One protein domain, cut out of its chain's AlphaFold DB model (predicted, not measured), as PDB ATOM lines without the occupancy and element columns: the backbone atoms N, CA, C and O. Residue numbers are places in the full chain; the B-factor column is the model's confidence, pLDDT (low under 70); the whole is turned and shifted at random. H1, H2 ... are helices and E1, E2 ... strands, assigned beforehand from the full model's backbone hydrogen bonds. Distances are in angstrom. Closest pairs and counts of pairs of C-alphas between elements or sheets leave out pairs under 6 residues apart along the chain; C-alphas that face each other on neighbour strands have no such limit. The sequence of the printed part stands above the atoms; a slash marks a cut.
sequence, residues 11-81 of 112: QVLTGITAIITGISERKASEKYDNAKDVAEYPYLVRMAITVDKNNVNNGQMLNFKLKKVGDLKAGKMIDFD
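What this domain is: This is residues 11 to 81 of the 112 residues of an uncharacterized protein of Lactobacillus melliventris (UniProt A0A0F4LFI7). A strongly twisted, curled antiparallel sheet, ordered E3 E2 E1 E4, makes an elongated body, with the short helix H1 at one end only grazing it. The printed part has 71 residues, with four named strands and one named helix in the order E1 H1 E2 E3 E4; its class is mostly strand, with strands holding 31 of the 37 residues in named elements. It is only just loose, close to compact: radius of gyration of the C-alphas 13.7 A, spans 40 by 25 by 17 A.

Where its parts are: E1, residues 16 to 25, starts at C-alpha 16 (165.540, 143.142, 113.308), measures 25.2 A and bends by 59 degrees at residue 21. H1 is residues 35 to 40, 8.6 A; E2 43 to 52, 25.2 A; E3 61 to 66, 16.0 A. E4, residues 77 to 81, 12.7 A, ends at C-alpha 81 (162.354, 148.239, 109.007).

How they stand to each other: Within hydrogen-bond range are N 19 and O 48 of E1 and E2, 2.8 A; N 45 and O 64 of the hairpin E2 and E3, 2.8 A; N 18 and O 78 of E1 and E4, 2.9 A. H1 grazes the sheet with residues 37 to 40; every O i to N i+4 pair in H1 is within range.

The domain as a whole: The farthest C-alphas, Glu 30 and Lys 53, are 40.9 A apart. The printed part has no cut and no long link. Mean pLDDT of the printed part is 72.2; 21 residues are under 70, among them 52 to 61.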
ATOM      1  N   GLN A  11     174.254 142.850 107.455       50.38
ATOM      2  CA  GLN A  11     173.861 142.292 108.753       50.38
ATOM      3  C   GLN A  11     173.250 143.357 109.674       50.38
ATOM      4  O   GLN A  11     172.654 143.012 110.692       50.38
ATOM      5  N   VAL A  12     173.362 144.645 109.323       56.00
ATOM      6  CA  VAL A  12     172.965 145.766 110.180       56.00
ATOM      7  C   VAL A  12     171.484 146.137 109.997       56.00
ATOM      8  O   VAL A  12     171.138 147.275 109.715       56.00
ATOM      9  N   LEU A  13     170.588 145.199 110.317       56.47
ATOM     10  CA  LEU A  13     169.269 145.545 110.881       56.47
ATOM     11  C   LEU A  13     168.151 145.925 109.890       56.47
ATOM     12  O   LEU A  13     167.361 146.822 110.165       56.47
ATOM     13  N   THR A  14     167.996 145.193 108.783       54.12
ATOM     14  CA  THR A  14     166.687 145.133 108.100       54.12
ATOM     15  C   THR A  14     165.890 143.948 108.641       54.12
ATOM     16  O   THR A  14     166.302 142.801 108.471       54.12
ATOM     17  N   GLY A  15     164.744 144.212 109.276       59.09
ATOM     18  CA  GLY A  15     163.886 143.166 109.843       59.09
ATOM     19  C   GLY A  15     164.379 142.620 111.184       59.09
ATOM     20  O   GLY A  15     164.111 141.457 111.489       59.09
ATOM     21  N   ILE A  16     165.098 143.450 111.949       70.12
ATOM     22  CA  ILE A  16     165.540 143.142 113.308       70.12
ATOM     23  C   ILE A  16     164.673 143.902 114.315       70.12
ATOM     24  O   ILE A  16     164.492 145.116 114.197       70.12
ATOM     25  N   THR A  17     164.186 143.185 115.326       73.69
ATOM     26  CA  THR A  17     163.539 143.762 116.507       73.69
ATOM     27  C   THR A  17     164.525 143.748 117.662       73.69
ATOM     28  O   THR A  17     165.157 142.723 117.942       73.69
ATOM     29  N   ALA A  18     164.641 144.876 118.356       76.88
ATOM     30  CA  ALA A  18     165.448 144.989 119.558       76.88
ATOM     31  C   ALA A  18     164.629 145.547 120.724       76.88
ATOM     32  O   ALA A  18     163.791 146.426 120.543       76.88
ATOM     33  N   ILE A  19     164.895 145.066 121.935       81.00
ATOM     34  CA  ILE A  19     164.308 145.593 123.166       81.00
ATOM     35  C   ILE A  19     165.310 146.502 123.866       81.00
ATOM     36  O   ILE A  19     166.474 146.140 124.037       81.00
ATOM     37  N   ILE A  20     164.870 147.677 124.307       81.88
ATOM     38  CA  ILE A  20     165.700 148.547 125.138       81.88
ATOM     39  C   ILE A  20     165.891 147.875 126.494       81.88
ATOM     40  O   ILE A  20     164.932 147.629 127.220       81.88
ATOM     41  N   THR A  21     167.137 147.613 126.858       83.38
ATOM     42  CA  THR A  21     167.503 147.010 128.144       83.38
ATOM     43  C   THR A  21     167.944 148.054 129.161       83.38
ATOM     44  O   THR A  21     167.866 147.813 130.362       83.38
ATOM     45  N   GLY A  22     168.368 149.236 128.710       82.31
ATOM     46  CA  GLY A  22     168.735 150.323 129.609       82.31
ATOM     47  C   GLY A  22     169.002 151.634 128.892       82.31
ATOM     48  O   GLY A  22     169.332 151.665 127.708       82.31
ATOM     49  N   ILE A  23     168.872 152.726 129.637       84.00
ATOM     50  CA  ILE A  23     169.202 154.079 129.197       84.00
ATOM     51  C   ILE A  23     170.040 154.705 130.305       84.00
ATOM     52  O   ILE A  23     169.680 154.611 131.476       84.00
ATOM     53  N   SER A  24     171.169 155.308 129.952       83.19
ATOM     54  CA  SER A  24     172.070 155.946 130.913       83.19
ATOM     55  C   SER A  24     172.675 157.211 130.333       83.19
ATOM     56  O   SER A  24     173.026 157.237 129.153       83.19
ATOM     57  N   GLU A  25     172.878 158.224 131.165       87.06
ATOM     58  CA  GLU A  25     173.695 159.377 130.797       87.06
ATOM     59  C   GLU A  25     175.170 158.982 130.712       87.06
ATOM     60  O   GLU A  25     175.705 158.227 131.531       87.06
ATOM     61  N   ARG A  26     175.830 159.474 129.672       82.69
ATOM     62  CA  ARG A  26     177.250 159.279 129.423       82.69
ATOM     63  C   ARG A  26     178.031 160.304 130.227       82.69
ATOM     64  O   ARG A  26     177.651 161.465 130.316       82.69
ATOM     65  N   LYS A  27     179.167 159.874 130.765       83.50
ATOM     66  CA  LYS A  27     180.118 160.753 131.446       83.50
ATOM     67  C   LYS A  27     181.343 160.936 130.566       83.50
ATOM     68  O   LYS A  27     181.817 159.967 129.963       83.50
ATOM     69  N   ALA A  28     181.834 162.169 130.491       79.00
ATOM     70  CA  ALA A  28     183.139 162.435 129.910       79.00
ATOM     71  C   ALA A  28     184.195 161.691 130.733       79.00
ATOM     72  O   ALA A  28     184.099 161.619 131.960       79.00
ATOM     73  N   SER A  29     185.158 161.083 130.052       76.81
ATOM     74  CA  SER A  29     186.281 160.424 130.710       76.81
ATOM     75  C   SER A  29     187.503 161.306 130.558       76.81
ATOM     76  O   SER A  29     187.836 161.699 129.451       76.81
ATOM     77  N   GLU A  30     188.227 161.554 131.641       71.62
ATOM     78  CA  GLU A  30     189.504 162.276 131.571       71.62
ATOM     79  C   GLU A  30     190.583 161.475 130.820       71.62
ATOM     80  O   GLU A  30     191.561 162.035 130.339       71.62
ATOM     81  N   LYS A  31     190.396 160.152 130.680       72.75
ATOM     82  CA  LYS A  31     191.340 159.248 129.999       72.75
ATOM     83  C   LYS A  31     191.147 159.167 128.484       72.75
ATOM     84  O   LYS A  31     192.015 158.643 127.794       72.75
ATOM     85  N   TYR A  32     190.005 159.616 127.975       65.44
ATOM     86  CA  TYR A  32     189.668 159.551 126.556       65.44
ATOM     87  C   TYR A  32     189.098 160.910 126.178       65.44
ATOM     88  O   TYR A  32     188.056 161.254 126.719       65.44
ATOM     89  N   ASP A  33     189.747 161.665 125.285       74.12
ATOM     90  CA  ASP A  33     189.303 163.003 124.851       74.12
ATOM     91  C   ASP A  33     187.952 162.935 124.109       74.12
ATOM     92  O   ASP A  33     187.851 162.955 122.884       74.12
ATOM     93  N   ASN A  34     186.887 162.743 124.885       74.25
ATOM     94  CA  ASN A  34     185.544 162.426 124.429       74.25
ATOM     95  C   ASN A  34     184.513 163.430 124.951       74.25
ATOM     96  O   ASN A  34     183.318 163.234 124.737       74.25
ATOM     97  N   ALA A  35     184.954 164.508 125.607       76.38
ATOM     98  CA  ALA A  35     184.073 165.519 126.183       76.38
ATOM     99  C   ALA A  35     183.139 166.127 125.124       76.38
ATOM    100  O   ALA A  35     181.939 166.254 125.362       76.38
ATOM    101  N   LYS A  36     183.658 166.408 123.919       75.62
ATOM    102  CA  LYS A  36     182.852 166.895 122.786       75.62
ATOM    103  C   LYS A  36     181.811 165.868 122.323       75.62
ATOM    104  O   LYS A  36     180.660 166.220 122.105       75.62
ATOM    105  N   ASP A  37     182.194 164.595 122.234       72.25
ATOM    106  CA  ASP A  37     181.302 163.498 121.825       72.25
ATOM    107  C   ASP A  37     180.218 163.201 122.876       72.25
ATOM    108  O   ASP A  37     179.094 162.842 122.527       72.25
ATOM    109  N   VAL A  38     180.527 163.358 124.166       72.81
ATOM    110  CA  VAL A  38     179.544 163.242 125.252       72.81
ATOM    111  C   VAL A  38     178.603 164.445 125.268       72.81
ATOM    112  O   VAL A  38     177.405 164.255 125.438       72.81
ATOM    113  N   ALA A  39     179.101 165.661 125.035       78.31
ATOM    114  CA  ALA A  39     178.254 166.848 124.944       78.31
ATOM    115  C   ALA A  39     177.286 166.782 123.748       78.31
ATOM    116  O   ALA A  39     176.122 167.158 123.874       78.31
ATOM    117  N   GLU A  40     177.744 166.277 122.597       73.75
ATOM    118  CA  GLU A  40     176.893 166.137 121.415       73.75
ATOM    119  C   GLU A  40     175.895 164.970 121.545       73.75
ATOM    120  O   GLU A  40     174.746 165.096 121.116       73.75
ATOM    121  N   TYR A  41     176.306 163.857 122.164       76.06
ATOM    122  CA  TYR A  41     175.481 162.663 122.370       76.06
ATOM    123  C   TYR A  41     175.516 162.220 123.841       76.06
ATOM    124  O   TYR A  41     176.232 161.269 124.172       76.06
ATOM    125  N   PRO A  42     174.757 162.871 124.739       76.31
ATOM    126  CA  PRO A  42     174.866 162.648 126.179       76.31
ATOM    127  C   PRO A  42     174.228 161.349 126.662       76.31
ATOM    128  O   PRO A  42     174.498 160.933 127.782       76.31
ATOM    129  N   TYR A  43     173.422 160.663 125.854       75.56
ATOM    130  CA  TYR A  43     172.731 159.449 126.290       75.56
ATOM    131  C   TYR A  43     173.309 158.202 125.636       75.56
ATOM    132  O   TYR A  43     173.684 158.215 124.466       75.56
ATOM    133  N   LEU A  44     173.344 157.108 126.388       76.00
ATOM    134  CA  LEU A  44     173.627 155.764 125.909       76.00
ATOM    135  C   LEU A  44     172.374 154.908 126.089       76.00
ATOM    136  O   LEU A  44     171.900 154.732 127.211       76.00
ATOM    137  N   VAL A  45     171.860 154.357 124.998       74.56
ATOM    138  CA  VAL A  45     170.746 153.410 124.986       74.56
ATOM    139  C   VAL A  45     171.294 152.029 124.682       74.56
ATOM    140  O   VAL A  45     171.945 151.824 123.660       74.56
ATOM    141  N   ARG A  46     171.032 151.078 125.572       78.81
ATOM    142  CA  ARG A  46     171.384 149.671 125.396       78.81
ATOM    143  C   ARG A  46     170.172 148.922 124.885       78.81
ATOM    144  O   ARG A  46     169.077 149.085 125.424       78.81
ATOM    145  N   MET A  47     170.369 148.098 123.868       75.62
ATOM    146  CA  MET A  47     169.328 147.266 123.287       75.62
ATOM    147  C   MET A  47     169.807 145.829 123.149       75.62
ATOM    148  O   MET A  47     170.974 145.608 122.845       75.62
ATOM    149  N   ALA A  48     168.922 144.866 123.364       75.50
ATOM    150  CA  ALA A  48     169.162 143.466 123.041       75.50
ATOM    151  C   ALA A  48     168.369 143.112 121.788       75.50
ATOM    152  O   ALA A  48     167.182 143.428 121.710       75.50
ATOM    153  N   ILE A  49     169.001 142.458 120.821       74.94
ATOM    154  CA  ILE A  49     168.302 141.947 119.643       74.94
ATOM    155  C   ILE A  49     167.474 140.728 120.058       74.94
ATOM    156  O   ILE A  49     168.022 139.732 120.538       74.94
ATOM    157  N   THR A  50     166.157 140.824 119.885       71.50
ATOM    158  CA  THR A  50     165.191 139.790 120.281       71.50
ATOM    159  C   THR A  50     164.666 138.990 119.099       71.50
ATOM    160  O   THR A  50     164.269 137.845 119.281       71.50
ATOM    161  N   VAL A  51     164.653 139.580 117.900       70.50
ATOM    162  CA  VAL A  51     164.277 138.887 116.665       70.50
ATOM    163  C   VAL A  51     165.231 139.300 115.558       70.50
ATOM    164  O   VAL A  51     165.256 140.462 115.164       70.50
ATOM    165  N   ASP A  52     165.977 138.340 115.028       67.00
ATOM    166  CA  ASP A  52     166.754 138.452 113.799       67.00
ATOM    167  C   ASP A  52     166.327 137.333 112.847       67.00
ATOM    168  O   ASP A  52     166.565 136.154 113.113       67.00
ATOM    169  N   LYS A  53     165.707 137.698 111.721       63.94
ATOM    170  CA  LYS A  53     165.253 136.736 110.701       63.94
ATOM    171  C   LYS A  53     166.391 135.903 110.110       63.94
ATOM    172  O   LYS A  53     166.134 134.817 109.600       63.94
ATOM    173  N   ASN A  54     167.628 136.390 110.191       62.16
ATOM    174  CA  ASN A  54     168.806 135.687 109.696       62.16
ATOM    175  C   ASN A  54     169.536 134.901 110.801       62.16
ATOM    176  O   ASN A  54     170.525 134.238 110.499       62.16
ATOM    177  N   ASN A  55     169.072 134.958 112.061       62.06
ATOM    178  CA  ASN A  55     169.688 134.315 113.234       62.06
ATOM    179  C   ASN A  55     171.178 134.655 113.462       62.06
ATOM    180  O   ASN A  55     171.872 133.932 114.174       62.06
ATOM    181  N   VAL A  56     171.690 135.751 112.899       59.28
ATOM    182  CA  VAL A  56     173.112 136.119 113.008       59.28
ATOM    183  C   VAL A  56     173.388 136.869 114.312       59.28
ATOM    184  O   VAL A  56     174.447 136.710 114.918       59.28
ATOM    185  N   ASN A  57     172.428 137.679 114.757       58.50
ATOM    186  CA  ASN A  57     172.615 138.649 115.830       58.50
ATOM    187  C   ASN A  57     171.667 138.436 117.021       58.50
ATOM    188  O   ASN A  57     171.611 139.278 117.916       58.50
ATOM    189  N   ASN A  58     170.921 137.326 117.062       61.66
ATOM    190  CA  ASN A  58     170.024 137.023 118.182       61.66
ATOM    191  C   ASN A  58     170.789 136.991 119.512       61.66
ATOM    192  O   ASN A  58     171.818 136.329 119.638       61.66
ATOM    193  N   GLY A  59     170.282 137.721 120.508       59.72
ATOM    194  CA  GLY A  59     170.913 137.832 121.824       59.72
ATOM    195  C   GLY A  59     172.111 138.785 121.887       59.72
ATOM    196  O   GLY A  59     172.675 138.970 122.965       59.72
ATOM    197  N   GLN A  60     172.499 139.428 120.777       66.75
ATOM    198  CA  GLN A  60     173.536 140.455 120.814       66.75
ATOM    199  C   GLN A  60     173.027 141.749 121.450       66.75
ATOM    200  O   GLN A  60     171.864 142.139 121.317       66.75
ATOM    201  N   MET A  61     173.951 142.439 122.115       68.75
ATOM    202  CA  MET A  61     173.715 143.732 122.737       68.75
ATOM    203  C   MET A  61     174.252 144.849 121.846       68.75
ATOM    204  O   MET A  61     175.426 144.859 121.481       68.75
ATOM    205  N   LEU A  62     173.405 145.825 121.555       70.94
ATOM    206  CA  LEU A  62     173.740 147.037 120.828       70.94
ATOM    207  C   LEU A  62     173.743 148.228 121.785       70.94
ATOM    208  O   LEU A  62     172.883 148.343 122.656       70.94
ATOM    209  N   ASN A  63     174.693 149.140 121.601       66.94
ATOM    210  CA  ASN A  63     174.786 150.371 122.377       66.94
ATOM    211  C   ASN A  63     174.727 151.570 121.432       66.94
ATOM    212  O   ASN A  63     175.565 151.702 120.543       66.94
ATOM    213  N   PHE A  64     173.770 152.464 121.653       69.69
ATOM    214  CA  PHE A  64     173.527 153.627 120.812       69.69
ATOM    215  C   PHE A  64     173.752 154.909 121.591       69.69
ATOM    216  O   PHE A  64     173.204 155.088 122.676       69.69
ATOM    217  N   LYS A  65     174.539 155.818 121.023       71.12
ATOM    218  CA  LYS A  65     174.710 157.170 121.553       71.12
ATOM    219  C   LYS A  65     173.625 158.066 120.960       71.12
ATOM    220  O   LYS A  65     173.519 158.138 119.740       71.12
ATOM    221  N   LEU A  66     172.834 158.741 121.790       66.62
ATOM    222  CA  LEU A  66     171.731 159.593 121.337       66.62
ATOM    223  C   LEU A  66     171.863 161.022 121.867       66.62
ATOM    224  O   LEU A  66     172.307 161.243 122.995       66.62
ATOM    225  N   LYS A  67     171.402 161.988 121.062       74.31
ATOM    226  CA  LYS A  67     171.291 163.401 121.462       74.31
ATOM    227  C   LYS A  67     170.165 163.624 122.477       74.31
ATOM    228  O   LYS A  67     170.276 164.462 123.363       74.31
ATOM    229  N   LYS A  68     169.066 162.877 122.331       70.69
ATOM    230  CA  LYS A  68     167.867 162.921 123.179       70.69
ATOM    231  C   LYS A  68     167.262 161.523 123.276       70.69
ATOM    232  O   LYS A  68     167.364 160.753 122.326       70.69
ATOM    233  N   VAL A  69     166.613 161.225 124.399       65.62
ATOM    234  CA  VAL A  69     165.959 159.926 124.638       65.62
ATOM    235  C   VAL A  69     164.441 159.965 124.472       65.62
ATOM    236  O   VAL A  69     163.861 158.927 124.192       65.62
ATOM    237  N   GLY A  70     163.790 161.133 124.551       73.75
ATOM    238  CA  GLY A  70     162.337 161.255 124.352       73.75
ATOM    239  C   GLY A  70     161.548 160.232 125.182       73.75
ATOM    240  O   GLY A  70     161.821 160.063 126.364       73.75
ATOM    241  N   ASP A  71     160.643 159.497 124.530       74.62
ATOM    242  CA  ASP A  71     159.798 158.465 125.154       74.62
ATOM    243  C   ASP A  71     160.433 157.057 125.142       74.62
ATOM    244  O   ASP A  71     159.733 156.032 125.174       74.62
ATOM    245  N   LEU A  72     161.758 156.962 124.990       76.69
ATOM    246  CA  LEU A  72     162.470 155.692 125.099       76.69
ATOM    247  C   LEU A  72     162.527 155.266 126.570       76.69
ATOM    248  O   LEU A  72     162.849 156.054 127.454       76.69
ATOM    249  N   LYS A  73     162.246 153.989 126.831       81.38
ATOM    250  CA  LYS A  73     162.319 153.382 128.164       81.38
ATOM    251  C   LYS A  73     162.708 151.916 128.059       81.38
ATOM    252  O   LYS A  73     162.434 151.281 127.041       81.38
ATOM    253  N   ALA A  74     163.316 151.381 129.114       81.88
ATOM    254  CA  ALA A  74     163.589 149.953 129.202       81.88
ATOM    255  C   ALA A  74     162.295 149.138 129.004       81.88
ATOM    256  O   ALA A  74     161.215 149.552 129.429       81.88
ATOM    257  N   GLY A  75     162.400 148.012 128.302       79.00
ATOM    258  CA  GLY A  75     161.277 147.171 127.893       79.00
ATOM    259  C   GLY A  75     160.597 147.592 126.586       79.00
ATOM    260  O   GLY A  75     159.794 146.829 126.054       79.00
ATOM    261  N   LYS A  76     160.903 148.773 126.029       80.06
ATOM    262  CA  LYS A  76     160.342 149.194 124.737       80.06
ATOM    263  C   LYS A  76     160.986 148.404 123.598       80.06
ATOM    264  O   LYS A  76     162.210 148.371 123.495       80.06
ATOM    265  N   MET A  77     160.161 147.807 122.743       79.12
ATOM    266  CA  MET A  77     160.611 147.181 121.501       79.12
ATOM    267  C   MET A  77     160.733 148.227 120.394       79.12
ATOM    268  O   MET A  77     159.894 149.124 120.276       79.12
ATOM    269  N   ILE A  78     161.793 148.110 119.605       73.81
ATOM    270  CA  ILE A  78     162.065 148.921 118.428       73.81
ATOM    271  C   ILE A  78     162.242 147.977 117.246       73.81
ATOM    272  O   ILE A  78     163.130 147.124 117.254       73.81
ATOM    273  N   ASP A  79     161.407 148.172 116.233       73.25
ATOM    274  CA  ASP A  79     161.511 147.478 114.957       73.25
ATOM    275  C   ASP A  79     162.266 148.352 113.961       73.25
ATOM    276  O   ASP A  79     161.846 149.479 113.668       73.25
ATOM    277  N   PHE A  80     163.371 147.818 113.446       70.94
ATOM    278  CA  PHE A  80     164.144 148.440 112.379       70.94
ATOM    279  C   PHE A  80     163.712 147.853 111.037       70.94
ATOM    280  O   PHE A  80     164.025 146.709 110.690       70.94
ATOM    281  N   ASP A  81     162.940 148.635 110.289       64.31
ATOM    282  CA  ASP A  81     162.354 148.239 109.007       64.31
ATOM    283  C   ASP A  81     163.210 148.664 107.808       64.31
ATOM    284  O   ASP A  81     163.109 148.079 106.727       64.31
TER     285      ASP A  81